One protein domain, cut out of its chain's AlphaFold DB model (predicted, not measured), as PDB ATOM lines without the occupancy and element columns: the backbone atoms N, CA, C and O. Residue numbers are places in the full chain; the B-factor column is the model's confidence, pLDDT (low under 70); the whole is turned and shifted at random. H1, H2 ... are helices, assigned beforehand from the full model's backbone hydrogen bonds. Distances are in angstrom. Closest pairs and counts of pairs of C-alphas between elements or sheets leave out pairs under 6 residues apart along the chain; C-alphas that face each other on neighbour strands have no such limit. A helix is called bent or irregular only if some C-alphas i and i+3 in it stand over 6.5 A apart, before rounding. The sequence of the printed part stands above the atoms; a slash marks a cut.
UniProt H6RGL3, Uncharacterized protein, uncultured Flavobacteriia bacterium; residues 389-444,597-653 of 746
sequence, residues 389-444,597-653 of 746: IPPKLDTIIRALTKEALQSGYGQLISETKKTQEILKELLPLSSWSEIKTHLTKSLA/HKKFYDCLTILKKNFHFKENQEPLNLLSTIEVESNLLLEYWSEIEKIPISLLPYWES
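Overview. This is residues 389 to 444 and 597 to 653 of the 746 residues of an uncharacterized protein of uncultured Flavobacteriia bacterium (UniProt H6RGL3). An elongated body of helices is built along one long, kinked helix, H2, with H4 and H5 packed on it at crossing angles. H3 makes one end of the body, where it packs on the beginning of H4, while the short helices H1, H6 and H7 and the coil of residues 641 to 653 gather at the other end. The printed part has 113 residues with seven named helices, H1 to H7 in order along the chain, and no named strand; its class is all helix. It is compact, with a radius of gyration of the C-alphas of 14.0 A, and spans 43 by 24 by 22 A.

Along the chain. H1 covers residues 391 to 397, with C-alpha 391 at (19.827, 134.950, 26.656). It is irregular, but only just: C-alphas 392 and 395 are 6.9 A apart. H2, residues 402 to 425, measures 28.3 A; it has a kink of 114 degrees near residue 409 and is irregular, with C-alphas 406 and 409 8.9 A apart. H3, residues 432 to 444, measures 18.6 A and ends with C-alpha 444 at (2.999, 150.385, 61.594). H4, residues 597 to 610, measures 20.0 A, and H5, residues 619 to 628, 14.4 A. H6 covers residues 630 to 635 and H7 residues 637 to 640, with C-alpha 640 at (8.240, 139.175, 24.063).

Arrangement. H1 touches H5 at a steep tilt of 51 degrees, opposite ways; their closest C-alphas, Ile 396 and Ile 626, are 6.9 A apart. H2 touches H4, closest at the C-alphas of Ala 404 and Asn 610, 4.5 A, at a tilt of 36 degrees, only just steep, opposite ways. With residues 413 to 423 alone H2 touches H5, closest at the C-alphas of Thr 416 and Leu 623, 6.3 A; at 70.2 degrees they are only just about perpendicular. Residues 439 to 443 of H3 touch residues 597 to 601 of H4, closest at the C-alphas of Ser 442 and His 597, 6.7 A. H4 and H5 are only just apart, at 8.3 A. H6 is close to H1 but not clearly touching, with the C-alphas of Leu 393 and Leu 633 closest at 7.1 A. H7 is close to H2 but not clearly touching, with the C-alphas of Tyr 409 and Trp 637 closest at 7.0 A. In H3, H4, H5 and H6 every O i to N i+4 pair is within hydrogen-bond range; in H2 17 of 20 are, in H1 1 of 3, beside 2 of 4 O i to N i+3 pairs, and H7 is too short for an O i to N i+4 pair.

Size, cuts and confidence. The C-alphas farthest apart, those of Ile 389 and Ala 444, are 43.9 A apart, while the first and last printed C-alphas, Ile 389 and Ser 653, are 7.0 A apart. Residues 445 to 596 are not printed, and C-alphas 444 and 597 are 10.6 A apart across the cut. Of the links that are printed whole, none is long. The mean pLDDT of the printed part is 81.4; it is under 70 at residues 426 to 430, 442 and 597 to 599.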
ATOM      1  N   ILE A 389      15.190 135.576  20.653       85.12
ATOM      2  CA  ILE A 389      15.431 136.418  21.824       85.12
ATOM      3  C   ILE A 389      16.782 136.066  22.475       85.12
ATOM      4  O   ILE A 389      17.020 134.907  22.829       85.12
ATOM      5  N   PRO A 390      17.666 137.055  22.710       86.06
ATOM      6  CA  PRO A 390      18.957 136.825  23.350       86.06
ATOM      7  C   PRO A 390      18.871 136.348  24.819       86.06
ATOM      8  O   PRO A 390      18.083 136.894  25.596       86.06
ATOM      9  N   PRO A 391      19.801 135.484  25.282       85.38
ATOM     10  CA  PRO A 391      19.827 134.950  26.656       85.38
ATOM     11  C   PRO A 391      20.013 135.984  27.754       85.38
ATOM     12  O   PRO A 391      19.679 135.739  28.913       85.38
ATOM     13  N   LYS A 392      20.516 137.166  27.402       85.12
ATOM     14  CA  LYS A 392      20.628 138.290  28.334       85.12
ATOM     15  C   LYS A 392      19.262 138.789  28.815       85.12
ATOM     16  O   LYS A 392      19.175 139.314  29.921       85.12
ATOM     17  N   LEU A 393      18.203 138.596  28.022       86.50
ATOM     18  CA  LEU A 393      16.844 139.026  28.353       86.50
ATOM     19  C   LEU A 393      16.063 137.987  29.172       86.50
ATOM     20  O   LEU A 393      15.047 138.335  29.771       86.50
ATOM     21  N   ASP A 394      16.545 136.744  29.284       86.62
ATOM     22  CA  ASP A 394      15.858 135.658  29.995       86.62
ATOM     23  C   ASP A 394      15.502 136.021  31.451       86.62
ATOM     24  O   ASP A 394      14.423 135.701  31.951       86.62
ATOM     25  N   THR A 395      16.414 136.685  32.168       85.50
ATOM     26  CA  THR A 395      16.197 137.130  33.558       85.50
ATOM     27  C   THR A 395      15.117 138.196  33.668       85.50
ATOM     28  O   THR A 395      14.378 138.191  34.653       85.50
ATOM     29  N   ILE A 396      15.008 139.072  32.667       86.56
ATOM     30  CA  ILE A 396      13.979 140.108  32.594       86.56
ATOM     31  C   ILE A 396      12.633 139.453  32.289       86.56
ATOM     32  O   ILE A 396      11.691 139.637  33.054       86.56
ATOM     33  N   ILE A 397      12.559 138.621  31.244       87.19
ATOM     34  CA  ILE A 397      11.320 137.968  30.789       87.19
ATOM     35  C   ILE A 397      10.704 137.111  31.899       87.19
ATOM     36  O   ILE A 397       9.511 137.231  32.167       87.19
ATOM     37  N   ARG A 398      11.521 136.336  32.632       87.38
ATOM     38  CA  ARG A 398      11.054 135.536  33.783       87.38
ATOM     39  C   ARG A 398      10.433 136.346  34.909       87.38
ATOM     40  O   ARG A 398       9.643 135.805  35.682       87.38
ATOM     41  N   ALA A 399      10.830 137.605  35.039       86.88
ATOM     42  CA  ALA A 399      10.327 138.486  36.071       86.88
ATOM     43  C   ALA A 399       9.106 139.290  35.613       86.88
ATOM     44  O   ALA A 399       8.459 139.863  36.475       86.88
ATOM     45  N   LEU A 400       8.769 139.361  34.323       89.12
ATOM     46  CA  LEU A 400       7.649 140.178  33.849       89.12
ATOM     47  C   LEU A 400       6.285 139.621  34.284       89.12
ATOM     48  O   LEU A 400       6.084 138.424  34.486       89.12
ATOM     49  N   THR A 401       5.333 140.536  34.415       87.81
ATOM     50  CA  THR A 401       3.922 140.277  34.735       87.81
ATOM     51  C   THR A 401       3.041 140.537  33.513       87.81
ATOM     52  O   THR A 401       3.469 141.153  32.531       87.81
ATOM     53  N   LYS A 402       1.771 140.126  33.587       86.56
ATOM     54  CA  LYS A 402       0.768 140.457  32.567       86.56
ATOM     55  C   LYS A 402       0.617 141.970  32.398       86.56
ATOM     56  O   LYS A 402       0.546 142.467  31.278       86.56
ATOM     57  N   GLU A 403       0.552 142.691  33.509       85.44
ATOM     58  CA  GLU A 403       0.336 144.132  33.547       85.44
ATOM     59  C   GLU A 403       1.524 144.895  32.944       85.44
ATOM     60  O   GLU A 403       1.309 145.893  32.256       85.44
ATOM     61  N   ALA A 404       2.757 144.398  33.123       85.94
ATOM     62  CA  ALA A 404       3.936 144.959  32.463       85.94
ATOM     63  C   ALA A 404       3.826 144.894  30.935       85.94
ATOM     64  O   ALA A 404       4.025 145.914  30.274       85.94
ATOM     65  N   LEU A 405       3.460 143.731  30.382       86.38
ATOM     66  CA  LEU A 405       3.300 143.559  28.934       86.38
ATOM     67  C   LEU A 405       2.191 144.468  28.383       86.38
ATOM     68  O   LEU A 405       2.408 145.168  27.399       86.38
ATOM     69  N   GLN A 406       1.048 144.548  29.073       85.94
ATOM     70  CA  GLN A 406      -0.082 145.400  28.669       85.94
ATOM     71  C   GLN A 406       0.221 146.902  28.724       85.94
ATOM     72  O   GLN A 406      -0.332 147.667  27.937       85.94
ATOM     73  N   SER A 407       1.066 147.340  29.661       83.38
ATOM     74  CA  SER A 407       1.466 148.749  29.776       83.38
ATOM     75  C   SER A 407       2.427 149.203  28.668       83.38
ATOM     76  O   SER A 407       2.565 150.400  28.414       83.38
ATOM     77  N   GLY A 408       3.066 148.247  27.989       84.75
ATOM     78  CA  GLY A 408       4.033 148.494  26.928       84.75
ATOM     79  C   GLY A 408       5.398 148.981  27.430       84.75
ATOM     80  O   GLY A 408       5.567 149.470  28.551       84.75
ATOM     81  N   TYR A 409       6.396 148.877  26.548       86.50
ATOM     82  CA  TYR A 409       7.800 149.182  26.842       86.50
ATOM     83  C   TYR A 409       8.013 150.578  27.456       86.50
ATOM     84  O   TYR A 409       8.715 150.728  28.457       86.50
ATOM     85  N   GLY A 410       7.395 151.617  26.881       84.50
ATOM     86  CA  GLY A 410       7.629 153.005  27.296       84.50
ATOM     87  C   GLY A 410       7.213 153.280  28.742       84.50
ATOM     88  O   GLY A 410       7.951 153.925  29.495       84.50
ATOM     89  N   GLN A 411       6.059 152.747  29.158       85.44
ATOM     90  CA  GLN A 411       5.585 152.885  30.531       85.44
ATOM     91  C   GLN A 411       6.466 152.080  31.490       85.44
ATOM     92  O   GLN A 411       6.901 152.643  32.499       85.44
ATOM     93  N   LEU A 412       6.810 150.835  31.134       87.06
ATOM     94  CA  LEU A 412       7.691 149.971  31.921       87.06
ATOM     95  C   LEU A 412       9.034 150.650  32.224       87.06
ATOM     96  O   LEU A 412       9.434 150.715  33.383       87.06
ATOM     97  N   ILE A 413       9.718 151.204  31.218       87.25
ATOM     98  CA  ILE A 413      11.017 151.870  31.415       87.25
ATOM     99  C   ILE A 413      10.879 153.122  32.286       87.25
ATOM    100  O   ILE A 413      11.705 153.351  33.174       87.25
ATOM    101  N   SER A 414       9.835 153.927  32.074       85.75
ATOM    102  CA  SER A 414       9.610 155.138  32.875       85.75
ATOM    103  C   SER A 414       9.340 154.820  34.351       85.75
ATOM    104  O   SER A 414       9.848 155.502  35.242       85.75
ATOM    105  N   GLU A 415       8.569 153.763  34.612       85.25
ATOM    106  CA  GLU A 415       8.232 153.280  35.948       85.25
ATOM    107  C   GLU A 415       9.457 152.632  36.615       85.25
ATOM    108  O   GLU A 415       9.727 152.900  37.788       85.25
ATOM    109  N   THR A 416      10.257 151.872  35.859       84.44
ATOM    110  CA  THR A 416      11.528 151.281  36.307       84.44
ATOM    111  C   THR A 416      12.527 152.349  36.749       84.44
ATOM    112  O   THR A 416      13.046 152.247  37.858       84.44
ATOM    113  N   LYS A 417      12.739 153.412  35.958       84.06
ATOM    114  CA  LYS A 417      13.665 154.509  36.312       84.06
ATOM    115  C   LYS A 417      13.258 155.222  37.602       84.06
ATOM    116  O   LYS A 417      14.072 155.349  38.512       84.06
ATOM    117  N   LYS A 418      11.975 155.594  37.724       83.19
ATOM    118  CA  LYS A 418      11.422 156.216  38.947       83.19
ATOM    119  C   LYS A 418      11.629 155.335  40.179       83.19
ATOM    120  O   LYS A 418      12.009 155.809  41.243       83.19
ATOM    121  N   THR A 419      11.379 154.039  40.028       82.62
ATOM    122  CA  THR A 419      11.515 153.056  41.108       82.62
ATOM    123  C   THR A 419      12.979 152.861  41.504       82.62
ATOM    124  O   THR A 419      13.297 152.757  42.686       82.62
ATOM    125  N   GLN A 420      13.885 152.846  40.528       82.75
ATOM    126  CA  GLN A 420      15.317 152.676  40.746       82.75
ATOM    127  C   GLN A 420      15.939 153.874  41.481       82.75
ATOM    128  O   GLN A 420      16.784 153.665  42.348       82.75
ATOM    129  N   GLU A 421      15.516 155.107  41.183       79.62
ATOM    130  CA  GLU A 421      15.930 156.312  41.923       79.62
ATOM    131  C   GLU A 421      15.507 156.232  43.396       79.62
ATOM    132  O   GLU A 421      16.342 156.380  44.287       79.62
ATOM    133  N   ILE A 422      14.243 155.879  43.653       76.81
ATOM    134  CA  ILE A 422      13.703 155.735  45.014       76.81
ATOM    135  C   ILE A 422      14.425 154.618  45.782       76.81
ATOM    136  O   ILE A 422      14.743 154.785  46.955       76.81
ATOM    137  N   LEU A 423      14.719 153.482  45.141       76.31
ATOM    138  CA  LEU A 423      15.448 152.384  45.785       76.31
ATOM    139  C   LEU A 423      16.914 152.737  46.086       76.31
ATOM    140  O   LEU A 423      17.434 152.288  47.104       76.31
ATOM    141  N   LYS A 424      17.582 153.546  45.248       76.44
ATOM    142  CA  LYS A 424      18.969 154.000  45.482       76.44
ATOM    143  C   LYS A 424      19.079 154.966  46.667       76.44
ATOM    144  O   LYS A 424      20.080 154.929  47.377       76.44
ATOM    145  N   GLU A 425      18.062 155.795  46.908       72.94
ATOM    146  CA  GLU A 425      17.992 156.672  48.090       72.94
ATOM    147  C   GLU A 425      17.819 155.886  49.407       72.94
ATOM    148  O   GLU A 425      18.120 156.393  50.488       72.94
ATOM    149  N   LEU A 426      17.370 154.632  49.322       66.31
ATOM    150  CA  LEU A 426      17.044 153.757  50.447       66.31
ATOM    151  C   LEU A 426      18.122 152.675  50.644       66.31
ATOM    152  O   LEU A 426      17.867 151.486  50.466       66.31
ATOM    153  N   LEU A 427      19.344 153.060  51.018       62.06
ATOM    154  CA  LEU A 427      20.406 152.098  51.360       62.06
ATOM    155  C   LEU A 427      20.445 151.796  52.875       62.06
ATOM    156  O   LEU A 427      20.353 152.747  53.659       62.06
ATOM    157  N   PRO A 428      20.630 150.522  53.315       60.69
ATOM    158  CA  PRO A 428      20.957 149.307  52.556       60.69
ATOM    159  C   PRO A 428      19.887 148.202  52.724       60.69
ATOM    160  O   PRO A 428      19.937 147.432  53.681       60.69
ATOM    161  N   LEU A 429      18.918 148.099  51.812       63.84
ATOM    162  CA  LEU A 429      18.026 146.932  51.728       63.84
ATOM    163  C   LEU A 429      18.386 146.156  50.462       63.84
ATOM    164  O   LEU A 429      18.318 146.723  49.369       63.84
ATOM    165  N   SER A 430      18.790 144.890  50.588       66.44
ATOM    166  CA  SER A 430      19.233 144.091  49.436       66.44
ATOM    167  C   SER A 430      18.144 143.145  48.936       66.44
ATOM    168  O   SER A 430      18.002 142.982  47.727       66.44
ATOM    169  N   SER A 431      17.309 142.581  49.815       77.69
ATOM    170  CA  SER A 431      16.337 141.546  49.429       77.69
ATOM    171  C   SER A 431      14.882 142.030  49.309       77.69
ATOM    172  O   SER A 431      14.423 142.943  49.998       77.69
ATOM    173  N   TRP A 432      14.089 141.369  48.457       78.44
ATOM    174  CA  TRP A 432      12.647 141.631  48.335       78.44
ATOM    175  C   TRP A 432      11.879 141.421  49.652       78.44
ATOM    176  O   TRP A 432      10.906 142.130  49.932       78.44
ATOM    177  N   SER A 433      12.313 140.465  50.479       77.94
ATOM    178  CA  SER A 433      11.751 140.237  51.817       77.94
ATOM    179  C   SER A 433      12.026 141.401  52.782       77.94
ATOM    180  O   SER A 433      11.119 141.839  53.497       77.94
ATOM    181  N   GLU A 434      13.227 141.979  52.744       76.31
ATOM    182  CA  GLU A 434      13.614 143.161  53.525       76.31
ATOM    183  C   GLU A 434      12.811 144.398  53.123       76.31
ATOM    184  O   GLU A 434      12.305 145.118  53.979       76.31
ATOM    185  N   ILE A 435      12.597 144.612  51.826       74.94
ATOM    186  CA  ILE A 435      11.797 145.742  51.330       74.94
ATOM    187  C   ILE A 435      10.333 145.610  51.792       74.94
ATOM    188  O   ILE A 435       9.726 146.584  52.246       74.94
ATOM    189  N   LYS A 436       9.760 144.398  51.746       74.44
ATOM    190  CA  LYS A 436       8.403 144.133  52.261       74.44
ATOM    191  C   LYS A 436       8.299 144.343  53.771       74.44
ATOM    192  O   LYS A 436       7.351 144.982  54.220       74.44
ATOM    193  N   THR A 437       9.247 143.810  54.540       75.31
ATOM    194  CA  THR A 437       9.264 143.950  56.008       75.31
ATOM    195  C   THR A 437       9.514 145.392  56.437       75.31
ATOM    196  O   THR A 437       8.928 145.866  57.408       75.31
ATOM    197  N   HIS A 438      10.312 146.141  55.679       73.94
ATOM    198  CA  HIS A 438      10.471 147.570  55.891       73.94
ATOM    199  C   HIS A 438       9.153 148.321  55.647       73.94
ATOM    200  O   HIS A 438       8.802 149.176  56.452       73.94
ATOM    201  N   LEU A 439       8.361 147.972  54.618       71.00
ATOM    202  CA  LEU A 439       7.038 148.588  54.393       71.00
ATOM    203  C   LEU A 439       6.098 148.326  55.566       71.00
ATOM    204  O   LEU A 439       5.438 149.255  56.028       71.00
ATOM    205  N   THR A 440       6.014 147.075  56.031       70.88
ATOM    206  CA  THR A 440       5.110 146.719  57.132       70.88
ATOM    207  C   THR A 440       5.477 147.485  58.396       70.88
ATOM    208  O   THR A 440       4.598 148.107  58.990       70.88
ATOM    209  N   LYS A 441       6.775 147.567  58.723       71.19
ATOM    210  CA  LYS A 441       7.275 148.391  59.834       71.19
ATOM    211  C   LYS A 441       6.954 149.872  59.638       71.19
ATOM    212  O   LYS A 441       6.467 150.533  60.544       71.19
ATOM    213  N   SER A 442       7.167 150.389  58.434       68.88
ATOM    214  CA  SER A 442       6.929 151.788  58.083       68.88
ATOM    215  C   SER A 442       5.445 152.178  58.228       68.88
ATOM    216  O   SER A 442       5.127 153.194  58.843       68.88
ATOM    217  N   LEU A 443       4.518 151.339  57.750       70.62
ATOM    218  CA  LEU A 443       3.072 151.534  57.924       70.62
ATOM    219  C   LEU A 443       2.647 151.430  59.398       70.62
ATOM    220  O   LEU A 443       1.822 152.226  59.852       70.62
ATOM    221  N   ALA A 444       3.226 150.492  60.154       71.06
ATOM    222  CA  ALA A 444       2.999 150.385  61.594       71.06
ATOM    223  C   ALA A 444       3.442 151.666  62.324       71.06
ATOM    224  O   ALA A 444       2.682 152.215  63.119       71.06
ATOM    225  N   HIS A 597       6.587 157.560  53.557       66.12
ATOM    226  CA  HIS A 597       5.815 156.334  53.307       66.12
ATOM    227  C   HIS A 597       5.158 156.261  51.921       66.12
ATOM    228  O   HIS A 597       5.040 155.182  51.341       66.12
ATOM    229  N   LYS A 598       4.735 157.412  51.386       67.94
ATOM    230  CA  LYS A 598       4.014 157.502  50.113       67.94
ATOM    231  C   LYS A 598       4.889 157.080  48.930       67.94
ATOM    232  O   LYS A 598       4.492 156.205  48.172       67.94
ATOM    233  N   LYS A 599       6.112 157.613  48.839       69.06
ATOM    234  CA  LYS A 599       7.059 157.277  47.762       69.06
ATOM    235  C   LYS A 599       7.420 155.790  47.771       69.06
ATOM    236  O   LYS A 599       7.529 155.167  46.720       69.06
ATOM    237  N   PHE A 600       7.552 155.206  48.961       71.94
ATOM    238  CA  PHE A 600       7.885 153.792  49.116       71.94
ATOM    239  C   PHE A 600       6.717 152.857  48.770       71.94
ATOM    240  O   PHE A 600       6.911 151.815  48.141       71.94
ATOM    241  N   TYR A 601       5.493 153.239  49.137       75.31
ATOM    242  CA  TYR A 601       4.290 152.511  48.743       75.31
ATOM    243  C   TYR A 601       4.079 152.544  47.224       75.31
ATOM    244  O   TYR A 601       3.806 151.503  46.621       75.31
ATOM    245  N   ASP A 602       4.269 153.708  46.600       75.31
ATOM    246  CA  ASP A 602       4.179 153.870  45.146       75.31
ATOM    247  C   ASP A 602       5.237 153.002  44.438       75.31
ATOM    248  O   ASP A 602       4.906 152.229  43.538       75.31
ATOM    249  N   CYS A 603       6.482 153.022  44.927       80.25
ATOM    250  CA  CYS A 603       7.580 152.164  44.468       80.25
ATOM    251  C   CYS A 603       7.225 150.667  44.541       80.25
ATOM    252  O   CYS A 603       7.398 149.928  43.573       80.25
ATOM    253  N   LEU A 604       6.690 150.192  45.669       78.44
ATOM    254  CA  LEU A 604       6.309 148.784  45.830       78.44
ATOM    255  C   LEU A 604       5.114 148.375  44.973       78.44
ATOM    256  O   LEU A 604       5.046 147.229  44.525       78.44
ATOM    257  N   THR A 605       4.176 149.292  44.765       81.75
ATOM    258  CA  THR A 605       3.019 149.067  43.901       81.75
ATOM    259  C   THR A 605       3.476 148.900  42.459       81.75
ATOM    260  O   THR A 605       3.081 147.932  41.817       81.75
ATOM    261  N   ILE A 606       4.381 149.763  41.989       83.12
ATOM    262  CA  ILE A 606       5.001 149.658  40.664       83.12
ATOM    263  C   ILE A 606       5.782 148.344  40.524       83.12
ATOM    264  O   ILE A 606       5.591 147.616  39.553       83.12
ATOM    265  N   LEU A 607       6.607 147.985  41.514       84.31
ATOM    266  CA  LEU A 607       7.384 146.740  41.489       84.31
ATOM    267  C   LEU A 607       6.499 145.496  41.428       84.31
ATOM    268  O   LEU A 607       6.780 144.602  40.641       84.31
ATOM    269  N   LYS A 608       5.431 145.436  42.231       84.69
ATOM    270  CA  LYS A 608       4.479 144.312  42.219       84.69
ATOM    271  C   LYS A 608       3.641 144.265  40.950       84.69
ATOM    272  O   LYS A 608       3.296 143.176  40.508       84.69
ATOM    273  N   LYS A 609       3.281 145.437  40.423       86.38
ATOM    274  CA  LYS A 609       2.519 145.572  39.186       86.38
ATOM    275  C   LYS A 609       3.331 145.051  38.014       86.38
ATOM    276  O   LYS A 609       2.760 144.358  37.200       86.38
ATOM    277  N   ASN A 610       4.623 145.374  37.937       86.00
ATOM    278  CA  ASN A 610       5.419 145.074  36.751       86.00
ATOM    279  C   ASN A 610       6.230 143.777  36.865       86.00
ATOM    280  O   ASN A 610       6.472 143.139  35.839       86.00
ATOM    281  N   PHE A 611       6.607 143.350  38.077       88.38
ATOM    282  CA  PHE A 611       7.543 142.243  38.260       88.38
ATOM    283  C   PHE A 611       7.139 141.200  39.318       88.38
ATOM    284  O   PHE A 611       6.625 141.503  40.399       88.38
ATOM    285  N   HIS A 612       7.483 139.945  39.040       84.44
ATOM    286  CA  HIS A 612       7.450 138.818  39.963       84.44
ATOM    287  C   HIS A 612       8.846 138.547  40.543       84.44
ATOM    288  O   HIS A 612       9.714 137.971  39.891       84.44
ATOM    289  N   PHE A 613       9.048 138.916  41.811       81.75
ATOM    290  CA  PHE A 613      10.293 138.665  42.545       81.75
ATOM    291  C   PHE A 613      10.199 137.445  43.467       81.75
ATOM    292  O   PHE A 613       9.223 137.293  44.214       81.75
ATOM    293  N   LYS A 614      11.261 136.628  43.498       77.88
ATOM    294  CA  LYS A 614      11.489 135.643  44.575       77.88
ATOM    295  C   LYS A 614      11.904 136.359  45.869       77.88
ATOM    296  O   LYS A 614      12.441 137.460  45.821       77.88
ATOM    297  N   GLU A 615      11.681 135.747  47.034       74.31
ATOM    298  CA  GLU A 615      11.906 136.404  48.342       74.31
ATOM    299  C   GLU A 615      13.352 136.879  48.568       74.31
ATOM    300  O   GLU A 615      13.558 137.955  49.130       74.31
ATOM    301  N   ASN A 616      14.329 136.131  48.048       76.81
ATOM    302  CA  ASN A 616      15.761 136.425  48.180       76.81
ATOM    303  C   ASN A 616      16.336 137.208  46.987       76.81
ATOM    304  O   ASN A 616      17.542 137.410  46.912       76.81
ATOM    305  N   GLN A 617      15.508 137.581  46.009       79.81
ATOM    306  CA  GLN A 617      15.978 138.286  44.820       79.81
ATOM    307  C   GLN A 617      16.180 139.768  45.137       79.81
ATOM    308  O   GLN A 617      15.342 140.365  45.813       79.81
ATOM    309  N   GLU A 618      17.263 140.351  44.621       82.38
ATOM    310  CA  GLU A 618      17.570 141.775  44.771       82.38
ATOM    311  C   GLU A 618      16.896 142.581  43.645       82.38
ATOM    312  O   GLU A 618      17.310 142.462  42.484       82.38
ATOM    313  N   PRO A 619      15.859 143.399  43.924       83.06
ATOM    314  CA  PRO A 619      15.145 144.116  42.867       83.06
ATOM    315  C   PRO A 619      16.029 145.117  42.128       83.06
ATOM    316  O   PRO A 619      15.885 145.278  40.919       83.06
ATOM    317  N   LEU A 620      16.985 145.744  42.824       81.56
ATOM    318  CA  LEU A 620      17.880 146.740  42.234       81.56
ATOM    319  C   LEU A 620      18.741 146.153  41.105       81.56
ATOM    320  O   LEU A 620      18.937 146.828  40.098       81.56
ATOM    321  N   ASN A 621      19.177 144.894  41.233       82.56
ATOM    322  CA  ASN A 621      19.936 144.202  40.187       82.56
ATOM    323  C   ASN A 621      19.080 143.913  38.949       82.56
ATOM    324  O   ASN A 621      19.569 143.999  37.825       82.56
ATOM    325  N   LEU A 622      17.796 143.586  39.127       84.31
ATOM    326  CA  LEU A 622      16.896 143.396  37.986       84.31
ATOM    327  C   LEU A 622      16.657 144.724  37.261       84.31
ATOM    328  O   LEU A 622      16.776 144.784  36.040       84.31
ATOM    329  N   LEU A 623      16.362 145.795  38.006       84.88
ATOM    330  CA  LEU A 623      16.110 147.113  37.418       84.88
ATOM    331  C   LEU A 623      17.356 147.678  36.724       84.88
ATOM    332  O   LEU A 623      17.234 148.256  35.648       84.88
ATOM    333  N   SER A 624      18.551 147.476  37.289       83.12
ATOM    334  CA  SER A 624      19.801 147.875  36.633       83.12
ATOM    335  C   SER A 624      20.065 147.065  35.364       83.12
ATOM    336  O   SER A 624      20.496 147.633  34.366       83.12
ATOM    337  N   THR A 625      19.735 145.769  35.355       84.69
ATOM    338  CA  THR A 625      19.817 144.939  34.140       84.69
ATOM    339  C   THR A 625      18.876 145.462  33.050       84.69
ATOM    340  O   THR A 625      19.275 145.547  31.894       84.69
ATOM    341  N   ILE A 626      17.657 145.882  33.409       86.00
ATOM    342  CA  ILE A 626      16.692 146.481  32.466       86.00
ATOM    343  C   ILE A 626      17.204 147.811  31.899       86.00
ATOM    344  O   ILE A 626      16.980 148.104  30.728       86.00
ATOM    345  N   GLU A 627      17.889 148.621  32.707       84.38
ATOM    346  CA  GLU A 627      18.487 149.880  32.254       84.38
ATOM    347  C   GLU A 627      19.624 149.634  31.247       84.38
ATOM    348  O   GLU A 627      19.638 150.243  30.174       84.38
ATOM    349  N   VAL A 628      20.529 148.700  31.565       86.38
ATOM    350  CA  VAL A 628      21.670 148.323  30.711       86.38
ATOM    351  C   VAL A 628      21.202 147.712  29.390       86.38
ATOM    352  O   VAL A 628      21.672 148.108  28.327       86.38
ATOM    353  N   GLU A 629      20.247 146.786  29.442       87.38
ATOM    354  CA  GLU A 629      19.755 146.044  28.275       87.38
ATOM    355  C   GLU A 629      18.534 146.724  27.617       87.38
ATOM    356  O   GLU A 629      17.830 146.113  26.816       87.38
ATOM    357  N   SER A 630      18.269 147.998  27.927       86.06
ATOM    358  CA  SER A 630      17.068 148.723  27.481       86.06
ATOM    359  C   SER A 630      16.898 148.773  25.959       86.06
ATOM    360  O   SER A 630      15.777 148.618  25.472       86.06
ATOM    361  N   ASN A 631      17.988 148.952  25.206       85.12
ATOM    362  CA  ASN A 631      17.963 148.990  23.739       85.12
ATOM    363  C   ASN A 631      17.630 147.619  23.133       85.12
ATOM    364  O   ASN A 631      16.813 147.537  22.221       85.12
ATOM    365  N   LEU A 632      18.210 146.546  23.681       87.00
ATOM    366  CA  LEU A 632      17.915 145.173  23.264       87.00
ATOM    367  C   LEU A 632      16.483 144.780  23.641       87.00
ATOM    368  O   LEU A 632      15.774 144.160  22.857       87.00
ATOM    369  N   LEU A 633      16.015 145.197  24.818       87.44
ATOM    370  CA  LEU A 633      14.636 144.971  25.235       87.44
ATOM    371  C   LEU A 633      13.631 145.661  24.297       87.44
ATOM    372  O   LEU A 633      12.565 145.101  24.070       87.44
ATOM    373  N   LEU A 634      13.957 146.841  23.753       88.25
ATOM    374  CA  LEU A 634      13.110 147.541  22.780       88.25
ATOM    375  C   LEU A 634      13.039 146.791  21.445       88.25
ATOM    376  O   LEU A 634      11.953 146.653  20.888       88.25
ATOM    377  N   GLU A 635      14.182 146.308  20.954       88.94
ATOM    378  CA  GLU A 635      14.296 145.573  19.689       88.94
ATOM    379  C   GLU A 635      13.441 144.296  19.689       88.94
ATOM    380  O   GLU A 635      12.701 144.050  18.739       88.94
ATOM    381  N   TYR A 636      13.464 143.539  20.791       88.94
ATOM    382  CA  TYR A 636      12.743 142.266  20.919       88.94
ATOM    383  C   TYR A 636      11.383 142.381  21.629       88.94
ATOM    384  O   TYR A 636      10.713 141.368  21.845       88.94
ATOM    385  N   TRP A 637      10.925 143.590  21.983       89.12
ATOM    386  CA  TRP A 637       9.685 143.776  22.752       89.12
ATOM    387  C   TRP A 637       8.460 143.168  22.058       89.12
ATOM    388  O   TRP A 637       7.644 142.513  22.703       89.12
ATOM    389  N   SER A 638       8.354 143.327  20.734       86.56
ATOM    390  CA  SER A 638       7.237 142.790  19.947       86.56
ATOM    391  C   SER A 638       7.191 141.262  19.909       86.56
ATOM    392  O   SER A 638       6.131 140.689  19.671       86.56
ATOM    393  N   GLU A 639       8.329 140.592  20.095       86.38
ATOM    394  CA  GLU A 639       8.372 139.133  20.221       86.38
ATOM    395  C   GLU A 639       8.030 138.698  21.643       86.38
ATOM    396  O   GLU A 639       7.242 137.772  21.821       86.38
ATOM    397  N   ILE A 640       8.535 139.421  22.646       87.06
ATOM    398  CA  ILE A 640       8.240 139.175  24.063       87.06
ATOM    399  C   ILE A 640       6.737 139.315  24.349       87.06
ATOM    400  O   ILE A 640       6.177 138.519  25.098       87.06
ATOM    401  N   GLU A 641       6.061 140.280  23.722       86.69
ATOM    402  CA  GLU A 641       4.616 140.494  23.875       86.69
ATOM    403  C   GLU A 641       3.772 139.317  23.353       86.69
ATOM    404  O   GLU A 641       2.671 139.078  23.850       86.69
ATOM    405  N   LYS A 642       4.293 138.543  22.393       87.25
ATOM    406  CA  LYS A 642       3.616 137.348  21.868       87.25
ATOM    407  C   LYS A 642       3.706 136.155  22.817       87.25
ATOM    408  O   LYS A 642       2.921 135.221  22.660       87.25
ATOM    409  N   ILE A 643       4.639 136.162  23.774       87.56
ATOM    410  CA  ILE A 643       4.852 135.041  24.694       87.56
ATOM    411  C   ILE A 643       3.638 134.907  25.629       87.56
ATOM    412  O   ILE A 643       3.301 135.851  26.352       87.56
ATOM    413  N   PRO A 644       2.999 133.726  25.694       87.31
ATOM    414  CA  PRO A 644       1.958 133.454  26.671       87.31
ATOM    415  C   PRO A 644       2.426 133.712  28.108       87.31
ATOM    416  O   PRO A 644       3.484 133.256  28.543       87.31
ATOM    417  N   ILE A 645       1.592 134.399  28.890       85.69
ATOM    418  CA  ILE A 645       1.909 134.816  30.270       85.69
ATOM    419  C   ILE A 645       2.261 133.616  31.168       85.69
ATOM    420  O   ILE A 645       3.087 133.723  32.072       85.69
ATOM    421  N   SER A 646       1.643 132.460  30.916       83.62
ATOM    422  CA  SER A 646       1.895 131.190  31.609       83.62
ATOM    423  C   SER A 646       3.321 130.661  31.414       83.62
ATOM    424  O   SER A 646       3.811 129.939  32.285       83.62
ATOM    425  N   LEU A 647       3.985 131.025  30.312       84.62
ATOM    426  CA  LEU A 647       5.335 130.582  29.959       84.62
ATOM    427  C   LEU A 647       6.435 131.516  30.471       84.62
ATOM    428  O   LEU A 647       7.555 131.046  30.671       84.62
ATOM    429  N   LEU A 648       6.128 132.789  30.755       85.69
ATOM    430  CA  LEU A 648       7.114 133.783  31.209       85.69
ATOM    431  C   LEU A 648       8.003 133.271  32.358       85.69
ATOM    432  O   LEU A 648       9.222 133.326  32.207       85.69
ATOM    433  N   PRO A 649       7.479 132.675  33.455       82.38
ATOM    434  CA  PRO A 649       8.314 132.239  34.580       82.38
ATOM    435  C   PRO A 649       9.325 131.135  34.230       82.38
ATOM    436  O   PRO A 649      10.274 130.909  34.986       82.38
ATOM    437  N   TYR A 650       9.108 130.436  33.113       78.69
ATOM    438  CA  TYR A 650       9.911 129.306  32.637       78.69
ATOM    439  C   TYR A 650      10.803 129.667  31.457       78.69
ATOM    440  O   TYR A 650      11.517 128.791  30.974       78.69
ATOM    441  N   TRP A 651      10.767 130.924  31.006       85.19
ATOM    442  CA  TRP A 651      11.477 131.354  29.816       85.19
ATOM    443  C   TRP A 651      12.985 131.159  29.954       85.19
ATOM    444  O   TRP A 651      13.609 131.628  30.914       85.19
ATOM    445  N   GLU A 652      13.560 130.463  28.982       82.44
ATOM    446  CA  GLU A 652      14.986 130.212  28.821       82.44
ATOM    447  C   GLU A 652      15.291 130.217  27.327       82.44
ATOM    448  O   GLU A 652      14.496 129.731  26.528       82.44
ATOM    449  N   SER A 653      16.470 130.703  26.948       79.38
ATOM    450  CA  SER A 653      16.876 130.721  25.539       79.38
ATOM    451  C   SER A 653      16.926 129.336  24.889       79.38
ATOM    452  O   SER A 653      16.785 129.218  23.674       79.38
TER     453      SER A 653